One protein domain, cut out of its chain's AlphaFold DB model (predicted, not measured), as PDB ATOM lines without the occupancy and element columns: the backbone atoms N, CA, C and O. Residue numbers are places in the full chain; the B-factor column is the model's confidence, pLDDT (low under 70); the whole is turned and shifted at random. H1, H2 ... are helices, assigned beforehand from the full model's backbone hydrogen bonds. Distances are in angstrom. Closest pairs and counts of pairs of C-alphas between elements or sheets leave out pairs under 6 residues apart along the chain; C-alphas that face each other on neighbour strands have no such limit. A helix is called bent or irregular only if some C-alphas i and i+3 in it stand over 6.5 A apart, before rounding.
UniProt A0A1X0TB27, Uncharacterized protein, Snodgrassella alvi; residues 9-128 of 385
ATOM      1  N   ASP A   9       3.760  71.028  -8.789       40.84
ATOM      2  CA  ASP A   9       2.721  70.768  -7.791       40.84
ATOM      3  C   ASP A   9       1.332  70.633  -8.437       40.84
ATOM      4  O   ASP A   9       0.523  69.804  -8.023       40.84
ATOM      5  N   SER A  10       1.072  71.368  -9.524       48.38
ATOM      6  CA  SER A  10      -0.168  71.274 -10.310       48.38
ATOM      7  C   SER A  10      -0.229  70.009 -11.167       48.38
ATOM      8  O   SER A  10      -1.313  69.585 -11.570       48.38
ATOM      9  N   TYR A  11       0.921  69.378 -11.425       52.06
ATOM     10  CA  TYR A  11       1.006  68.167 -12.232       52.06
ATOM     11  C   TYR A  11       0.239  67.019 -11.570       52.06
ATOM     12  O   TYR A  11      -0.622  66.422 -12.210       52.06
ATOM     13  N   VAL A  12       0.458  66.775 -10.268       53.72
ATOM     14  CA  VAL A  12      -0.216  65.723  -9.470       53.72
ATOM     15  C   VAL A  12      -1.743  65.846  -9.519       53.72
ATOM     16  O   VAL A  12      -2.442  64.836  -9.589       53.72
ATOM     17  N   PHE A  13      -2.275  67.069  -9.552       54.03
ATOM     18  CA  PHE A  13      -3.718  67.291  -9.631       54.03
ATOM     19  C   PHE A  13      -4.304  66.852 -10.974       54.03
ATOM     20  O   PHE A  13      -5.321  66.160 -10.984       54.03
ATOM     21  N   VAL A  14      -3.640  67.144 -12.098       58.31
ATOM     22  CA  VAL A  14      -4.079  66.682 -13.431       58.31
ATOM     23  C   VAL A  14      -4.158  65.148 -13.484       58.31
ATOM     24  O   VAL A  14      -5.105  64.594 -14.042       58.31
ATOM     25  N   TRP A  15      -3.235  64.447 -12.818       56.62
ATOM     26  CA  TRP A  15      -3.244  62.982 -12.711       56.62
ATOM     27  C   TRP A  15      -4.447  62.423 -11.951       56.62
ATOM     28  O   TRP A  15      -5.040  61.432 -12.385       56.62
ATOM     29  N   ILE A  16      -4.836  63.068 -10.848       64.06
ATOM     30  CA  ILE A  16      -6.033  62.701 -10.074       64.06
ATOM     31  C   ILE A  16      -7.300  62.889 -10.914       64.06
ATOM     32  O   ILE A  16      -8.209  62.066 -10.835       64.06
ATOM     33  N   PHE A  17      -7.347  63.914 -11.767       65.94
ATOM     34  CA  PHE A  17      -8.488  64.146 -12.655       65.94
ATOM     35  C   PHE A  17      -8.569  63.162 -13.829       65.94
ATOM     36  O   PHE A  17      -9.671  62.879 -14.295       65.94
ATOM     37  N   ILE A  18      -7.443  62.603 -14.290       66.75
ATOM     38  CA  ILE A  18      -7.423  61.647 -15.413       66.75
ATOM     39  C   ILE A  18      -7.766  60.212 -14.973       66.75
ATOM     40  O   ILE A  18      -8.351  59.439 -15.737       66.75
ATOM     41  N   LEU A  19      -7.455  59.860 -13.724       69.50
ATOM     42  CA  LEU A  19      -7.725  58.557 -13.106       69.50
ATOM     43  C   LEU A  19      -9.177  58.051 -13.295       69.50
ATOM     44  O   LEU A  19      -9.351  56.917 -13.753       69.50
ATOM     45  N   PRO A  20     -10.230  58.847 -13.019       71.81
ATOM     46  CA  PRO A  20     -11.617  58.449 -13.261       71.81
ATOM     47  C   PRO A  20     -11.895  58.005 -14.703       71.81
ATOM     48  O   PRO A  20     -12.613  57.025 -14.901       71.81
ATOM     49  N   PHE A  21     -11.293  58.651 -15.706       72.81
ATOM     50  CA  PHE A  21     -11.508  58.314 -17.119       72.81
ATOM     51  C   PHE A  21     -10.956  56.934 -17.488       72.81
ATOM     52  O   PHE A  21     -11.567  56.221 -18.284       72.81
ATOM     53  N   PHE A  22      -9.860  56.504 -16.852       73.25
ATOM     54  CA  PHE A  22      -9.363  55.133 -16.987       73.25
ATOM     55  C   PHE A  22     -10.363  54.131 -16.418       73.25
ATOM     56  O   PHE A  22     -10.753  53.168 -17.079       73.25
ATOM     57  N   TYR A  23     -10.789  54.362 -15.174       76.50
ATOM     58  CA  TYR A  23     -11.621  53.417 -14.438       76.50
ATOM     59  C   TYR A  23     -13.046  53.317 -14.992       76.50
ATOM     60  O   TYR A  23     -13.640  52.241 -14.893       76.50
ATOM     61  N   ILE A  24     -13.549  54.367 -15.654       80.44
ATOM     62  CA  ILE A  24     -14.809  54.348 -16.417       80.44
ATOM     63  C   ILE A  24     -14.796  53.276 -17.510       80.44
ATOM     64  O   ILE A  24     -15.836  52.694 -17.795       80.44
ATOM     65  N   VAL A  25     -13.640  52.967 -18.100       83.56
ATOM     66  CA  VAL A  25     -13.528  51.946 -19.153       83.56
ATOM     67  C   VAL A  25     -13.007  50.628 -18.590       83.56
ATOM     68  O   VAL A  25     -13.528  49.552 -18.899       83.56
ATOM     69  N   PHE A  26     -12.006  50.703 -17.719       83.06
ATOM     70  CA  PHE A  26     -11.334  49.544 -17.151       83.06
ATOM     71  C   PHE A  26     -12.262  48.691 -16.279       83.06
ATOM     72  O   PHE A  26     -12.318  47.475 -16.474       83.06
ATOM     73  N   LEU A  27     -13.027  49.293 -15.356       82.81
ATOM     74  CA  LEU A  27     -13.907  48.533 -14.456       82.81
ATOM     75  C   LEU A  27     -15.026  47.818 -15.224       82.81
ATOM     76  O   LEU A  27     -15.164  46.605 -15.042       82.81
ATOM     77  N   PRO A  28     -15.781  48.477 -16.128       85.88
ATOM     78  CA  PRO A  28     -16.760  47.785 -16.964       85.88
ATOM     79  C   PRO A  28     -16.152  46.661 -17.796       85.88
ATOM     80  O   PRO A  28     -16.736  45.582 -17.891       85.88
ATOM     81  N   THR A  29     -14.957  46.868 -18.351       84.12
ATOM     82  CA  THR A  29     -14.290  45.830 -19.140       84.12
ATOM     83  C   THR A  29     -13.898  44.638 -18.266       84.12
ATOM     84  O   THR A  29     -14.148  43.490 -18.633       84.12
ATOM     85  N   LEU A  30     -13.373  44.878 -17.065       83.38
ATOM     86  CA  LEU A  30     -13.047  43.832 -16.096       83.38
ATOM     87  C   LEU A  30     -14.303  43.045 -15.684       83.38
ATOM     88  O   LEU A  30     -14.280  41.815 -15.647       83.38
ATOM     89  N   ILE A  31     -15.427  43.731 -15.478       84.00
ATOM     90  CA  ILE A  31     -16.737  43.140 -15.171       84.00
ATOM     91  C   ILE A  31     -17.268  42.294 -16.345       84.00
ATOM     92  O   ILE A  31     -17.729  41.171 -16.134       84.00
ATOM     93  N   ILE A  32     -17.172  42.767 -17.592       85.12
ATOM     94  CA  ILE A  32     -17.561  41.994 -18.788       85.12
ATOM     95  C   ILE A  32     -16.712  40.724 -18.910       85.12
ATOM     96  O   ILE A  32     -17.241  39.633 -19.179       85.12
ATOM     97  N   VAL A  33     -15.399  40.879 -18.733       83.50
ATOM     98  CA  VAL A  33     -14.394  39.857 -19.012       83.50
ATOM     99  C   VAL A  33     -14.302  38.825 -17.892       83.50
ATOM    100  O   VAL A  33     -14.231  37.644 -18.198       83.50
ATOM    101  N   PHE A  34     -14.363  39.193 -16.619       81.88
ATOM    102  CA  PHE A  34     -14.230  38.243 -15.503       81.88
ATOM    103  C   PHE A  34     -15.553  37.950 -14.786       81.88
ATOM    104  O   PHE A  34     -15.695  36.905 -14.151       81.88
ATOM    105  N   GLY A  35     -16.554  38.821 -14.924       79.69
ATOM    106  CA  GLY A  35     -17.840  38.677 -14.253       79.69
ATOM    107  C   GLY A  35     -18.722  37.564 -14.829       79.69
ATOM    108  O   GLY A  35     -18.980  37.475 -16.040       79.69
ATOM    109  N   LYS A  36     -19.269  36.745 -13.924       78.75
ATOM    110  CA  LYS A  36     -20.389  35.827 -14.189       78.75
ATOM    111  C   LYS A  36     -21.712  36.585 -14.042       78.75
ATOM    112  O   LYS A  36     -22.339  36.553 -12.993       78.75
ATOM    113  N   ILE A  37     -22.090  37.318 -15.088       85.00
ATOM    114  CA  ILE A  37     -23.222  38.257 -15.072       85.00
ATOM    115  C   ILE A  37     -24.093  38.037 -16.311       85.00
ATOM    116  O   ILE A  37     -23.602  37.560 -17.341       85.00
ATOM    117  N   TYR A  38     -25.376  38.391 -16.217       87.00
ATOM    118  CA  TYR A  38     -26.353  38.272 -17.297       87.00
ATOM    119  C   TYR A  38     -25.936  39.011 -18.577       87.00
ATOM    120  O   TYR A  38     -25.346  40.093 -18.547       87.00
ATOM    121  N   LYS A  39     -26.299  38.430 -19.728       82.81
ATOM    122  CA  LYS A  39     -25.894  38.903 -21.063       82.81
ATOM    123  C   LYS A  39     -26.312  40.352 -21.342       82.81
ATOM    124  O   LYS A  39     -25.530  41.094 -21.926       82.81
ATOM    125  N   PHE A  40     -27.494  40.774 -20.888       83.44
ATOM    126  CA  PHE A  40     -27.980  42.144 -21.094       83.44
ATOM    127  C   PHE A  40     -27.140  43.192 -20.340       83.44
ATOM    128  O   PHE A  40     -26.869  44.259 -20.881       83.44
ATOM    129  N   ILE A  41     -26.637  42.861 -19.145       82.62
ATOM    130  CA  ILE A  41     -25.756  43.742 -18.359       82.62
ATOM    131  C   ILE A  41     -24.407  43.916 -19.069       82.62
ATOM    132  O   ILE A  41     -23.877  45.023 -19.137       82.62
ATOM    133  N   LYS A  42     -23.871  42.843 -19.672       83.69
ATOM    134  CA  LYS A  42     -22.635  42.922 -20.474       83.69
ATOM    135  C   LYS A  42     -22.793  43.830 -21.692       83.69
ATOM    136  O   LYS A  42     -21.877  44.582 -22.001       83.69
ATOM    137  N   ILE A  43     -23.948  43.770 -22.357       86.19
ATOM    138  CA  ILE A  43     -24.266  44.648 -23.491       86.19
ATOM    139  C   ILE A  43     -24.334  46.107 -23.025       86.19
ATOM    140  O   ILE A  43     -23.731  46.963 -23.664       86.19
ATOM    141  N   GLY A  44     -24.977  46.383 -21.886       87.75
ATOM    142  CA  GLY A  44     -25.021  47.728 -21.302       87.75
ATOM    143  C   GLY A  44     -23.627  48.313 -21.051       87.75
ATOM    144  O   GLY A  44     -23.331  49.420 -21.494       87.75
ATOM    145  N   PHE A  45     -22.728  47.545 -20.429       88.31
ATOM    146  CA  PHE A  45     -21.343  47.982 -20.222       88.31
ATOM    147  C   PHE A  45     -20.560  48.162 -21.530       88.31
ATOM    148  O   PHE A  45     -19.787  49.108 -21.646       88.31
ATOM    149  N   ALA A  46     -20.775  47.302 -22.531       86.44
ATOM    150  CA  ALA A  46     -20.126  47.440 -23.835       86.44
ATOM    151  C   ALA A  46     -20.554  48.730 -24.559       86.44
ATOM    152  O   ALA A  46     -19.718  49.377 -25.185       86.44
ATOM    153  N   ILE A  47     -21.823  49.134 -24.428       89.25
ATOM    154  CA  ILE A  47     -22.333  50.402 -24.969       89.25
ATOM    155  C   ILE A  47     -21.670  51.597 -24.274       89.25
ATOM    156  O   ILE A  47     -21.252  52.528 -24.957       89.25
ATOM    157  N   ILE A  48     -21.513  51.558 -22.945       87.25
ATOM    158  CA  ILE A  48     -20.824  52.617 -22.183       87.25
ATOM    159  C   ILE A  48     -19.371  52.765 -22.655       87.25
ATOM    160  O   ILE A  48     -18.927  53.877 -22.932       87.25
ATOM    161  N   ILE A  49     -18.649  51.650 -22.811       88.69
ATOM    162  CA  ILE A  49     -17.262  51.651 -23.299       88.69
ATOM    163  C   ILE A  49     -17.186  52.211 -24.724       88.69
ATOM    164  O   ILE A  49     -16.366  53.085 -24.997       88.69
ATOM    165  N   ALA A  50     -18.042  51.736 -25.633       88.69
ATOM    166  CA  ALA A  50     -18.049  52.189 -27.022       88.69
ATOM    167  C   ALA A  50     -18.383  53.685 -27.129       88.69
ATOM    168  O   ALA A  50     -17.686  54.417 -27.829       88.69
ATOM    169  N   GLY A  51     -19.395  54.150 -26.392       89.19
ATOM    170  CA  GLY A  51     -19.758  55.564 -26.323       89.19
ATOM    171  C   GLY A  51     -18.616  56.430 -25.789       89.19
ATOM    172  O   GLY A  51     -18.315  57.467 -26.372       89.19
ATOM    173  N   TRP A  52     -17.923  55.970 -24.742       88.06
ATOM    174  CA  TRP A  52     -16.770  56.671 -24.178       88.06
ATOM    175  C   TRP A  52     -15.584  56.755 -25.147       88.06
ATOM    176  O   TRP A  52     -14.961  57.809 -25.274       88.06
ATOM    177  N   LEU A  53     -15.274  55.668 -25.857       86.56
ATOM    178  CA  LEU A  53     -14.185  55.643 -26.838       86.56
ATOM    179  C   LEU A  53     -14.475  56.558 -28.033       86.56
ATOM    180  O   LEU A  53     -13.585  57.286 -28.461       86.56
ATOM    181  N   VAL A  54     -15.713  56.567 -28.536       88.19
ATOM    182  CA  VAL A  54     -16.133  57.475 -29.617       88.19
ATOM    183  C   VAL A  54     -16.089  58.929 -29.151       88.19
ATOM    184  O   VAL A  54     -15.549  59.778 -29.856       88.19
ATOM    185  N   PHE A  55     -16.589  59.216 -27.947       85.19
ATOM    186  CA  PHE A  55     -16.506  60.551 -27.359       85.19
ATOM    187  C   PHE A  55     -15.052  61.017 -27.221       85.19
ATOM    188  O   PHE A  55     -14.719  62.118 -27.648       85.19
ATOM    189  N   SER A  56     -14.174  60.155 -26.702       82.00
ATOM    190  CA  SER A  56     -12.754  60.472 -26.518       82.00
ATOM    191  C   SER A  56     -12.030  60.712 -27.844       82.00
ATOM    192  O   SER A  56     -11.144  61.552 -27.909       82.00
ATOM    193  N   LEU A  57     -12.405  59.990 -28.904       80.25
ATOM    194  CA  LEU A  57     -11.803  60.146 -30.228       80.25
ATOM    195  C   LEU A  57     -12.228  61.446 -30.926       80.25
ATOM    196  O   LEU A  57     -11.434  62.029 -31.655       80.25
ATOM    197  N   ILE A  58     -13.487  61.860 -30.752       81.12
ATOM    198  CA  ILE A  58     -14.077  62.987 -31.493       81.12
ATOM    199  C   ILE A  58     -13.943  64.307 -30.728       81.12
ATOM    200  O   ILE A  58     -13.705  65.345 -31.339       81.12
ATOM    201  N   PHE A  59     -14.134  64.279 -29.410       74.56
ATOM    202  CA  PHE A  59     -14.281  65.483 -28.585       74.56
ATOM    203  C   PHE A  59     -13.150  65.689 -27.579       74.56
ATOM    204  O   PHE A  59     -13.062  66.766 -26.993       74.56
ATOM    205  N   ALA A  60     -12.302  64.683 -27.355       72.81
ATOM    206  CA  ALA A  60     -11.161  64.788 -26.454       72.81
ATOM    207  C   ALA A  60      -9.833  64.730 -27.224       72.81
ATOM    208  O   ALA A  60      -9.787  64.782 -28.451       72.81
ATOM    209  N   ASP A  61      -8.738  64.653 -26.476       68.94
ATOM    210  CA  ASP A  61      -7.387  64.539 -27.013       68.94
ATOM    211  C   ASP A  61      -7.072  63.084 -27.427       68.94
ATOM    212  O   ASP A  61      -7.512  62.128 -26.776       68.94
ATOM    213  N   ILE A  62      -6.242  62.902 -28.462       70.88
ATOM    214  CA  ILE A  62      -5.716  61.595 -28.879       70.88
ATOM    215  C   ILE A  62      -5.039  60.859 -27.716       70.88
ATOM    216  O   ILE A  62      -5.139  59.632 -27.621       70.88
ATOM    217  N   TYR A  63      -4.427  61.593 -26.780       69.44
ATOM    218  CA  TYR A  63      -3.863  61.012 -25.564       69.44
ATOM    219  C   TYR A  63      -4.941  60.377 -24.669       69.44
ATOM    220  O   TYR A  63      -4.744  59.265 -24.184       69.44
ATOM    221  N   ILE A  64      -6.106  61.017 -24.499       72.12
ATOM    222  CA  ILE A  64      -7.231  60.500 -23.692       72.12
ATOM    223  C   ILE A  64      -7.877  59.284 -24.370       72.12
ATOM    224  O   ILE A  64      -8.279  58.325 -23.701       72.12
ATOM    225  N   PHE A  65      -7.935  59.280 -25.702       77.56
ATOM    226  CA  PHE A  65      -8.406  58.132 -26.472       77.56
ATOM    227  C   PHE A  65      -7.478  56.915 -26.334       77.56
ATOM    228  O   PHE A  65      -7.934  55.829 -25.962       77.56
ATOM    229  N   LEU A  66      -6.170  57.093 -26.570       73.94
ATOM    230  CA  LEU A  66      -5.157  56.041 -26.401       73.94
ATOM    231  C   LEU A  66      -5.119  55.523 -24.958       73.94
ATOM    232  O   LEU A  66      -4.949  54.332 -24.697       73.94
ATOM    233  N   PHE A  67      -5.342  56.411 -24.002       73.69
ATOM    234  CA  PHE A  67      -5.456  56.049 -22.605       73.69
ATOM    235  C   PHE A  67      -6.682  55.163 -22.331       73.69
ATOM    236  O   PHE A  67      -6.561  54.069 -21.780       73.69
ATOM    237  N   SER A  68      -7.859  55.566 -22.805       78.31
ATOM    238  CA  SER A  68      -9.109  54.823 -22.616       78.31
ATOM    239  C   SER A  68      -9.094  53.449 -23.303       78.31
ATOM    240  O   SER A  68      -9.577  52.463 -22.740       78.31
ATOM    241  N   ILE A  69      -8.495  53.339 -24.496       81.12
ATOM    242  CA  ILE A  69      -8.426  52.066 -25.230       81.12
ATOM    243  C   ILE A  69      -7.506  51.050 -24.542       81.12
ATOM    244  O   ILE A  69      -7.818  49.858 -24.528       81.12
ATOM    245  N   THR A  70      -6.418  51.491 -23.901       76.75
ATOM    246  CA  THR A  70      -5.557  50.582 -23.120       76.75
ATOM    247  C   THR A  70      -6.294  49.999 -21.912       76.75
ATOM    248  O   THR A  70      -6.203  48.793 -21.672       76.75
ATOM    249  N   GLY A  71      -7.113  50.805 -21.224       77.06
ATOM    250  CA  GLY A  71      -7.987  50.338 -20.143       77.06
ATOM    251  C   GLY A  71      -9.022  49.300 -20.600       77.06
ATOM    252  O   GLY A  71      -9.303  48.355 -19.862       77.06
ATOM    253  N   ALA A  72      -9.536  49.416 -21.829       83.00
ATOM    254  CA  ALA A  72     -10.448  48.430 -22.423       83.00
ATOM    255  C   ALA A  72      -9.741  47.129 -22.838       83.00
ATOM    256  O   ALA A  72     -10.251  46.030 -22.631       83.00
ATOM    257  N   LEU A  73      -8.563  47.223 -23.452       80.88
ATOM    258  CA  LEU A  73      -7.871  46.049 -23.989       80.88
ATOM    259  C   LEU A  73      -7.215  45.207 -22.892       80.88
ATOM    260  O   LEU A  73      -7.125  43.984 -23.023       80.88
ATOM    261  N   PHE A  74      -6.789  45.828 -21.794       79.38
ATOM    262  CA  PHE A  74      -5.992  45.141 -20.787       79.38
ATOM    263  C   PHE A  74      -6.703  43.946 -20.120       79.38
ATOM    264  O   PHE A  74      -6.125  42.855 -20.122       79.38
ATOM    265  N   PRO A  75      -7.951  44.051 -19.612       80.00
ATOM    266  CA  PRO A  75      -8.647  42.894 -19.041       80.00
ATOM    267  C   PRO A  75      -8.808  41.739 -20.039       80.00
ATOM    268  O   PRO A  75      -8.699  40.573 -19.655       80.00
ATOM    269  N   VAL A  76      -9.013  42.050 -21.325       79.56
ATOM    270  CA  VAL A  76      -9.133  41.057 -22.406       79.56
ATOM    271  C   VAL A  76      -7.807  40.320 -22.617       79.56
ATOM    272  O   VAL A  76      -7.789  39.089 -22.630       79.56
ATOM    273  N   ILE A  77      -6.695  41.057 -22.714       76.00
ATOM    274  CA  ILE A  77      -5.338  40.499 -22.845       76.00
ATOM    275  C   ILE A  77      -4.983  39.649 -21.620       76.00
ATOM    276  O   ILE A  77      -4.428  38.556 -21.761       76.00
ATOM    277  N   LEU A  78      -5.346  40.108 -20.419       76.50
ATOM    278  CA  LEU A  78      -5.129  39.376 -19.175       76.50
ATOM    279  C   LEU A  78      -5.878  38.037 -19.189       76.50
ATOM    280  O   LEU A  78      -5.280  36.998 -18.918       76.50
ATOM    281  N   ARG A  79      -7.166  38.026 -19.563       78.00
ATOM    282  CA  ARG A  79      -7.954  36.784 -19.644       78.00
ATOM    283  C   ARG A  79      -7.432  35.836 -20.718       78.00
ATOM    284  O   ARG A  79      -7.392  34.628 -20.488       78.00
ATOM    285  N   TYR A  80      -7.008  36.369 -21.861       76.88
ATOM    286  CA  TYR A  80      -6.371  35.578 -22.909       76.88
ATOM    287  C   TYR A  80      -5.082  34.919 -22.399       76.88
ATOM    288  O   TYR A  80      -4.907  33.710 -22.530       76.88
ATOM    289  N   SER A  81      -4.234  35.685 -21.711       69.44
ATOM    290  CA  SER A  81      -2.976  35.201 -21.129       69.44
ATOM    291  C   SER A  81      -3.204  34.151 -20.034       69.44
ATOM    292  O   SER A  81      -2.479  33.158 -19.965       69.44
ATOM    293  N   GLN A  82      -4.241  34.311 -19.206       74.38
ATOM    294  CA  GLN A  82      -4.636  33.319 -18.197       74.38
ATOM    295  C   GLN A  82      -5.141  32.021 -18.837       74.38
ATOM    296  O   GLN A  82      -4.733  30.935 -18.429       74.38
ATOM    297  N   SER A  83      -5.973  32.124 -19.878       75.00
ATOM    298  CA  SER A  83      -6.438  30.963 -20.646       75.00
ATOM    299  C   SER A  83      -5.274  30.232 -21.314       75.00
ATOM    300  O   SER A  83      -5.234  29.007 -21.312       75.00
ATOM    301  N   PHE A  84      -4.300  30.973 -21.844       69.88
ATOM    302  CA  PHE A  84      -3.093  30.410 -22.444       69.88
ATOM    303  C   PHE A  84      -2.193  29.730 -21.400       69.88
ATOM    304  O   PHE A  84      -1.653  28.654 -21.642       69.88
ATOM    305  N   THR A  85      -2.099  30.301 -20.195       64.19
ATOM    306  CA  THR A  85      -1.310  29.741 -19.083       64.19
ATOM    307  C   THR A  85      -1.828  28.374 -18.625       64.19
ATOM    308  O   THR A  85      -1.038  27.515 -18.232       64.19
ATOM    309  N   ALA A  86      -3.142  28.138 -18.727       67.06
ATOM    310  CA  ALA A  86      -3.775  26.866 -18.376       67.06
ATOM    311  C   ALA A  86      -3.347  25.683 -19.272       67.06
ATOM    312  O   ALA A  86      -3.549  24.534 -18.888       67.06
ATOM    313  N   HIS A  87      -2.733  25.943 -20.433       73.50
ATOM    314  CA  HIS A  87      -2.230  24.903 -21.337       73.50
ATOM    315  C   HIS A  87      -0.807  24.420 -21.012       73.50
ATOM    316  O   HIS A  87      -0.364  23.415 -21.566       73.50
ATOM    317  N   PHE A  88      -0.081  25.095 -20.116       69.38
ATOM    318  CA  PHE A  88       1.252  24.660 -19.689       69.38
ATOM    319  C   PHE A  88       1.174  23.742 -18.465       69.38
ATOM    320  O   PHE A  88       0.303  23.902 -17.617       69.38
ATOM    321  N   GLN A  89       2.130  22.816 -18.335       69.06
ATOM    322  CA  GLN A  89       2.261  21.922 -17.177       69.06
ATOM    323  C   GLN A  89       3.638  22.061 -16.504       69.06
ATOM    324  O   GLN A  89       4.626  22.468 -17.124       69.06
ATOM    325  N   GLY A  90       3.710  21.715 -15.216       74.00
ATOM    326  CA  GLY A  90       4.962  21.632 -14.457       74.00
ATOM    327  C   GLY A  90       5.595  22.992 -14.125       74.00
ATOM    328  O   GLY A  90       4.908  23.961 -13.802       74.00
ATOM    329  N   ILE A  91       6.928  23.076 -14.178       71.25
ATOM    330  CA  ILE A  91       7.697  24.282 -13.800       71.25
ATOM    331  C   ILE A  91       7.339  25.483 -14.691       71.25
ATOM    332  O   ILE A  91       7.236  26.606 -14.198       71.25
ATOM    333  N   LYS A  92       7.062  25.243 -15.982       62.00
ATOM    334  CA  LYS A  92       6.640  26.285 -16.929       62.00
ATOM    335  C   LYS A  92       5.323  26.935 -16.497       62.00
ATOM    336  O   LYS A  92       5.225  28.155 -16.501       62.00
ATOM    337  N   GLN A  93       4.349  26.149 -16.036       73.38
ATOM    338  CA  GLN A  93       3.071  26.675 -15.546       73.38
ATOM    339  C   GLN A  93       3.245  27.559 -14.304       73.38
ATOM    340  O   GLN A  93       2.646  28.628 -14.226       73.38
ATOM    341  N   LYS A  94       4.097  27.152 -13.351       72.75
ATOM    342  CA  LYS A  94       4.384  27.949 -12.143       72.75
ATOM    343  C   LYS A  94       5.027  29.293 -12.488       72.75
ATOM    344  O   LYS A  94       4.614  30.315 -11.952       72.75
ATOM    345  N   PHE A  95       5.983  29.298 -13.417       71.31
ATOM    346  CA  PHE A  95       6.645  30.517 -13.880       71.31
ATOM    347  C   PHE A  95       5.681  31.464 -14.618       71.31
ATOM    348  O   PHE A  95       5.574  32.635 -14.259       71.31
ATOM    349  N   TYR A  96       4.912  30.954 -15.588       70.06
ATOM    350  CA  TYR A  96       3.924  31.763 -16.314       70.06
ATOM    351  C   TYR A  96       2.788  32.259 -15.414       70.06
ATOM    352  O   TYR A  96       2.306  33.370 -15.611       70.06
ATOM    353  N   SER A  97       2.399  31.494 -14.392       69.75
ATOM    354  CA  SER A  97       1.395  31.923 -13.417       69.75
ATOM    355  C   SER A  97       1.864  33.148 -12.621       69.75
ATOM    356  O   SER A  97       1.137  34.131 -12.516       69.75
ATOM    357  N   VAL A  98       3.115  33.167 -12.149       75.06
ATOM    358  CA  VAL A  98       3.678  34.357 -11.484       75.06
ATOM    359  C   VAL A  98       3.669  35.567 -12.426       75.06
ATOM    360  O   VAL A  98       3.259  36.658 -12.031       75.06
ATOM    361  N   ILE A  99       4.041  35.379 -13.693       70.62
ATOM    362  CA  ILE A  99       4.041  36.472 -14.673       70.62
ATOM    363  C   ILE A  99       2.621  36.992 -14.932       70.62
ATOM    364  O   ILE A  99       2.392  38.194 -14.884       70.62
ATOM    365  N   VAL A 100       1.656  36.111 -15.182       70.31
ATOM    366  CA  VAL A 100       0.307  36.502 -15.617       70.31
ATOM    367  C   VAL A 100      -0.576  36.978 -14.462       70.31
ATOM    368  O   VAL A 100      -1.410  37.856 -14.669       70.31
ATOM    369  N   TYR A 101      -0.409  36.437 -13.254       70.88
ATOM    370  CA  TYR A 101      -1.253  36.782 -12.104       70.88
ATOM    371  C   TYR A 101      -0.642  37.835 -11.175       70.88
ATOM    372  O   TYR A 101      -1.389  38.453 -10.422       70.88
ATOM    373  N   ILE A 102       0.676  38.059 -11.222       70.50
ATOM    374  CA  ILE A 102       1.357  39.016 -10.333       70.50
ATOM    375  C   ILE A 102       2.030  40.121 -11.146       70.50
ATOM    376  O   ILE A 102       1.704  41.292 -10.971       70.50
ATOM    377  N   VAL A 103       2.930  39.768 -12.068       71.38
ATOM    378  CA  VAL A 103       3.752  40.763 -12.780       71.38
ATOM    379  C   VAL A 103       2.924  41.584 -13.767       71.38
ATOM    380  O   VAL A 103       3.027  42.803 -13.776       71.38
ATOM    381  N   LEU A 104       2.080  40.952 -14.580       70.50
ATOM    382  CA  LEU A 104       1.320  41.624 -15.636       70.50
ATOM    383  C   LEU A 104       0.260  42.600 -15.080       70.50
ATOM    384  O   LEU A 104       0.201  43.728 -15.575       70.50
ATOM    385  N   PRO A 105      -0.527  42.253 -14.038       68.62
ATOM    386  CA  PRO A 105      -1.411  43.209 -13.377       68.62
ATOM    387  C   PRO A 105      -0.631  44.351 -12.730       68.62
ATOM    388  O   PRO A 105      -1.007  45.499 -12.919       68.62
ATOM    389  N   PHE A 106       0.480  44.060 -12.044       68.88
ATOM    390  CA  PHE A 106       1.316  45.083 -11.414       68.88
ATOM    391  C   PHE A 106       1.908  46.044 -12.453       68.88
ATOM    392  O   PHE A 106       1.777  47.255 -12.320       68.88
ATOM    393  N   LEU A 107       2.473  45.532 -13.548       66.31
ATOM    394  CA  LEU A 107       2.955  46.369 -14.645       66.31
ATOM    395  C   LEU A 107       1.825  47.236 -15.204       66.31
ATOM    396  O   LEU A 107       2.028  48.425 -15.383       66.31
ATOM    397  N   CYS A 108       0.608  46.725 -15.380       66.12
ATOM    398  CA  CYS A 108      -0.502  47.564 -15.838       66.12
ATOM    399  C   CYS A 108      -0.848  48.709 -14.889       66.12
ATOM    400  O   CYS A 108      -1.209  49.773 -15.375       66.12
ATOM    401  N   THR A 109      -0.731  48.515 -13.574       64.12
ATOM    402  CA  THR A 109      -0.997  49.552 -12.565       64.12
ATOM    403  C   THR A 109       0.187  50.488 -12.316       64.12
ATOM    404  O   THR A 109       0.017  51.480 -11.615       64.12
ATOM    405  N   PHE A 110       1.369  50.229 -12.884       60.38
ATOM    406  CA  PHE A 110       2.563  51.066 -12.672       60.38
ATOM    407  C   PHE A 110       3.230  51.588 -13.959       60.38
ATOM    408  O   PHE A 110       3.937  52.588 -13.896       60.38
ATOM    409  N   PHE A 111       2.994  50.987 -15.132       58.59
ATOM    410  CA  PHE A 111       3.538  51.447 -16.426       58.59
ATOM    411  C   PHE A 111       2.674  52.522 -17.102       58.59
ATOM    412  O   PHE A 111       3.166  53.285 -17.926       58.59
ATOM    413  N   TRP A 112       1.388  52.600 -16.768       59.28
ATOM    414  CA  TRP A 112       0.443  53.552 -17.358       59.28
ATOM    415  C   TRP A 112       0.714  55.038 -17.027       59.28
ATOM    416  O   TRP A 112       0.510  55.853 -17.929       59.28
ATOM    417  N   PRO A 113       1.270  55.443 -15.857       56.91
ATOM    418  CA  PRO A 113       1.673  56.829 -15.646       56.91
ATOM    419  C   PRO A 113       2.864  57.174 -16.543       56.91
ATOM    420  O   PRO A 113       2.947  58.286 -17.045       56.91
ATOM    421  N   ALA A 114       3.744  56.211 -16.848       56.25
ATOM    422  CA  ALA A 114       4.908  56.451 -17.693       56.25
ATOM    423  C   ALA A 114       4.528  56.899 -19.115       56.25
ATOM    424  O   ALA A 114       5.223  57.741 -19.657       56.25
ATOM    425  N   TYR A 115       3.420  56.434 -19.707       53.28
ATOM    426  CA  TYR A 115       2.999  56.858 -21.058       53.28
ATOM    427  C   TYR A 115       2.389  58.260 -21.131       53.28
ATOM    428  O   TYR A 115       2.356  58.852 -22.203       53.28
ATOM    429  N   LEU A 116       1.912  58.791 -20.009       52.91
ATOM    430  CA  LEU A 116       1.388  60.155 -19.904       52.91
ATOM    431  C   LEU A 116       2.464  61.125 -19.364       52.91
ATOM    432  O   LEU A 116       2.436  62.314 -19.661       52.91
ATOM    433  N   VAL A 117       3.438  60.606 -18.604       52.03
ATOM    434  CA  VAL A 117       4.602  61.323 -18.067       52.03
ATOM    435  C   VAL A 117       5.673  61.453 -19.150       52.03
ATOM    436  O   VAL A 117       6.305  62.499 -19.274       52.03
ATOM    437  N   ALA A 118       5.880  60.406 -19.953       54.00
ATOM    438  CA  ALA A 118       6.967  60.346 -20.917       54.00
ATOM    439  C   ALA A 118       6.839  61.381 -22.035       54.00
ATOM    440  O   ALA A 118       7.844  62.029 -22.259       54.00
ATOM    441  N   PRO A 119       5.697  61.617 -22.710       56.12
ATOM    442  CA  PRO A 119       5.623  62.650 -23.743       56.12
ATOM    443  C   PRO A 119       6.009  64.052 -23.241       56.12
ATOM    444  O   PRO A 119       6.934  64.618 -23.820       56.12
ATOM    445  N   PRO A 120       5.445  64.590 -22.136       54.25
ATOM    446  CA  PRO A 120       5.850  65.900 -21.631       54.25
ATOM    447  C   PRO A 120       7.271  65.904 -21.054       54.25
ATOM    448  O   PRO A 120       7.966  66.904 -21.199       54.25
ATOM    449  N   LEU A 121       7.759  64.811 -20.449       54.41
ATOM    450  CA  LEU A 121       9.172  64.734 -20.056       54.41
ATOM    451  C   LEU A 121      10.100  64.669 -21.261       54.41
ATOM    452  O   LEU A 121      11.117  65.341 -21.255       54.41
ATOM    453  N   ILE A 122       9.778  63.888 -22.286       59.12
ATOM    454  CA  ILE A 122      10.547  63.789 -23.527       59.12
ATOM    455  C   ILE A 122      10.567  65.154 -24.202       59.12
ATOM    456  O   ILE A 122      11.642  65.612 -24.560       59.12
ATOM    457  N   GLU A 123       9.427  65.834 -24.306       57.09
ATOM    458  CA  GLU A 123       9.335  67.191 -24.838       57.09
ATOM    459  C   GLU A 123      10.154  68.177 -23.996       57.09
ATOM    460  O   GLU A 123      10.931  68.959 -24.536       57.09
ATOM    461  N   TYR A 124      10.081  68.090 -22.668       63.38
ATOM    462  CA  TYR A 124      10.911  68.878 -21.758       63.38
ATOM    463  C   TYR A 124      12.413  68.603 -21.946       63.38
ATOM    464  O   TYR A 124      13.211  69.533 -22.046       63.38
ATOM    465  N   TRP A 125      12.820  67.338 -22.055       64.69
ATOM    466  CA  TRP A 125      14.202  66.930 -22.311       64.69
ATOM    467  C   TRP A 125      14.680  67.357 -23.701       64.69
ATOM    468  O   TRP A 125      15.824  67.784 -23.843       64.69
ATOM    469  N   GLN A 126      13.816  67.287 -24.713       68.06
ATOM    470  CA  GLN A 126      14.099  67.725 -26.078       68.06
ATOM    471  C   GLN A 126      14.195  69.249 -26.182       68.06
ATOM    472  O   GLN A 126      15.015  69.747 -26.952       68.06
ATOM    473  N   ASN A 127      13.409  69.978 -25.389       70.62
ATOM    474  CA  ASN A 127      13.394  71.437 -25.353       70.62
ATOM    475  C   ASN A 127      14.421  72.036 -24.386       70.62
ATOM    476  O   ASN A 127      14.532  73.259 -24.318       70.62
ATOM    477  N   ARG A 128      15.214  71.226 -23.675       75.38
ATOM    478  CA  ARG A 128      16.287  71.730 -22.811       75.38
ATOM    479  C   ARG A 128      17.474  72.275 -23.624       75.38
ATOM    480  O   ARG A 128      17.871  71.660 -24.612       75.38
TER     481      ARG A 128
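What this domain is: This is residues 9 to 128 of the 385 residues of an uncharacterized protein of Snodgrassella alvi (UniProt A0A1X0TB27). H1b, H2 and H3a make an up-and-down bundle, each running against the one before. Bent H3 leads from it to H3b, where H4 folds back as a hairpin. The 120 printed residues, all helix in class with H1 to H4 in order, are loose: radius of gyration of the C-alphas 17.2 A, spans 52 by 39 by 21 A.

Where its parts are: Find C-alpha 91 at (7.697, 24.282, -13.800), where H4 begins. By hydrogen bonds H4, H3 and H1 were each assigned as one helix, but are bent: C-alphas 110 and 113 are 6.5 A apart, 72 and 75 6.7 A, 17 and 20 6.5 A. Their arms are H4a, 91 to 110, 27.3 A, irregular with C-alphas 101 and 104 6.52 A apart; H4b, 113 to 126; H3a, 62 to 72; H3b, 75 to 85; H1a, 9 to 17; H1b, 20 to 34. H2, 39 to 59, 30.0 A, ends at (-14.281, 65.483, -28.585).

How they stand to each other: Look at Thr 85 and Tyr 96, the closest C-alphas of H3b and H4a, which touch at 6.3 A. H1b touches H3a, closest C-alphas Phe 26 and Gly 71, 4.6 A. H1b touches H2, Ile 32 and Lys 42, 5.4 A. H1a touches no helix. H4b is close to H3a but not clearly touching, at 7.8 A. Every O i to N i+4 pair is within hydrogen-bond range in H2, H3a and H3b, but 4 of 5 in H1a, 9 of 11 in H1b, 14 of 16 in H4a, 8 of 10 in H4b.

The domain as a whole: C-alphas of Tyr 38 and Arg 128, the farthest apart, are 54.5 A apart. The links are tight; the printed part has no cut. Residues 120 to 128 stand free. Low-confidence stretches include residues 9 to 19 and 105 to 126.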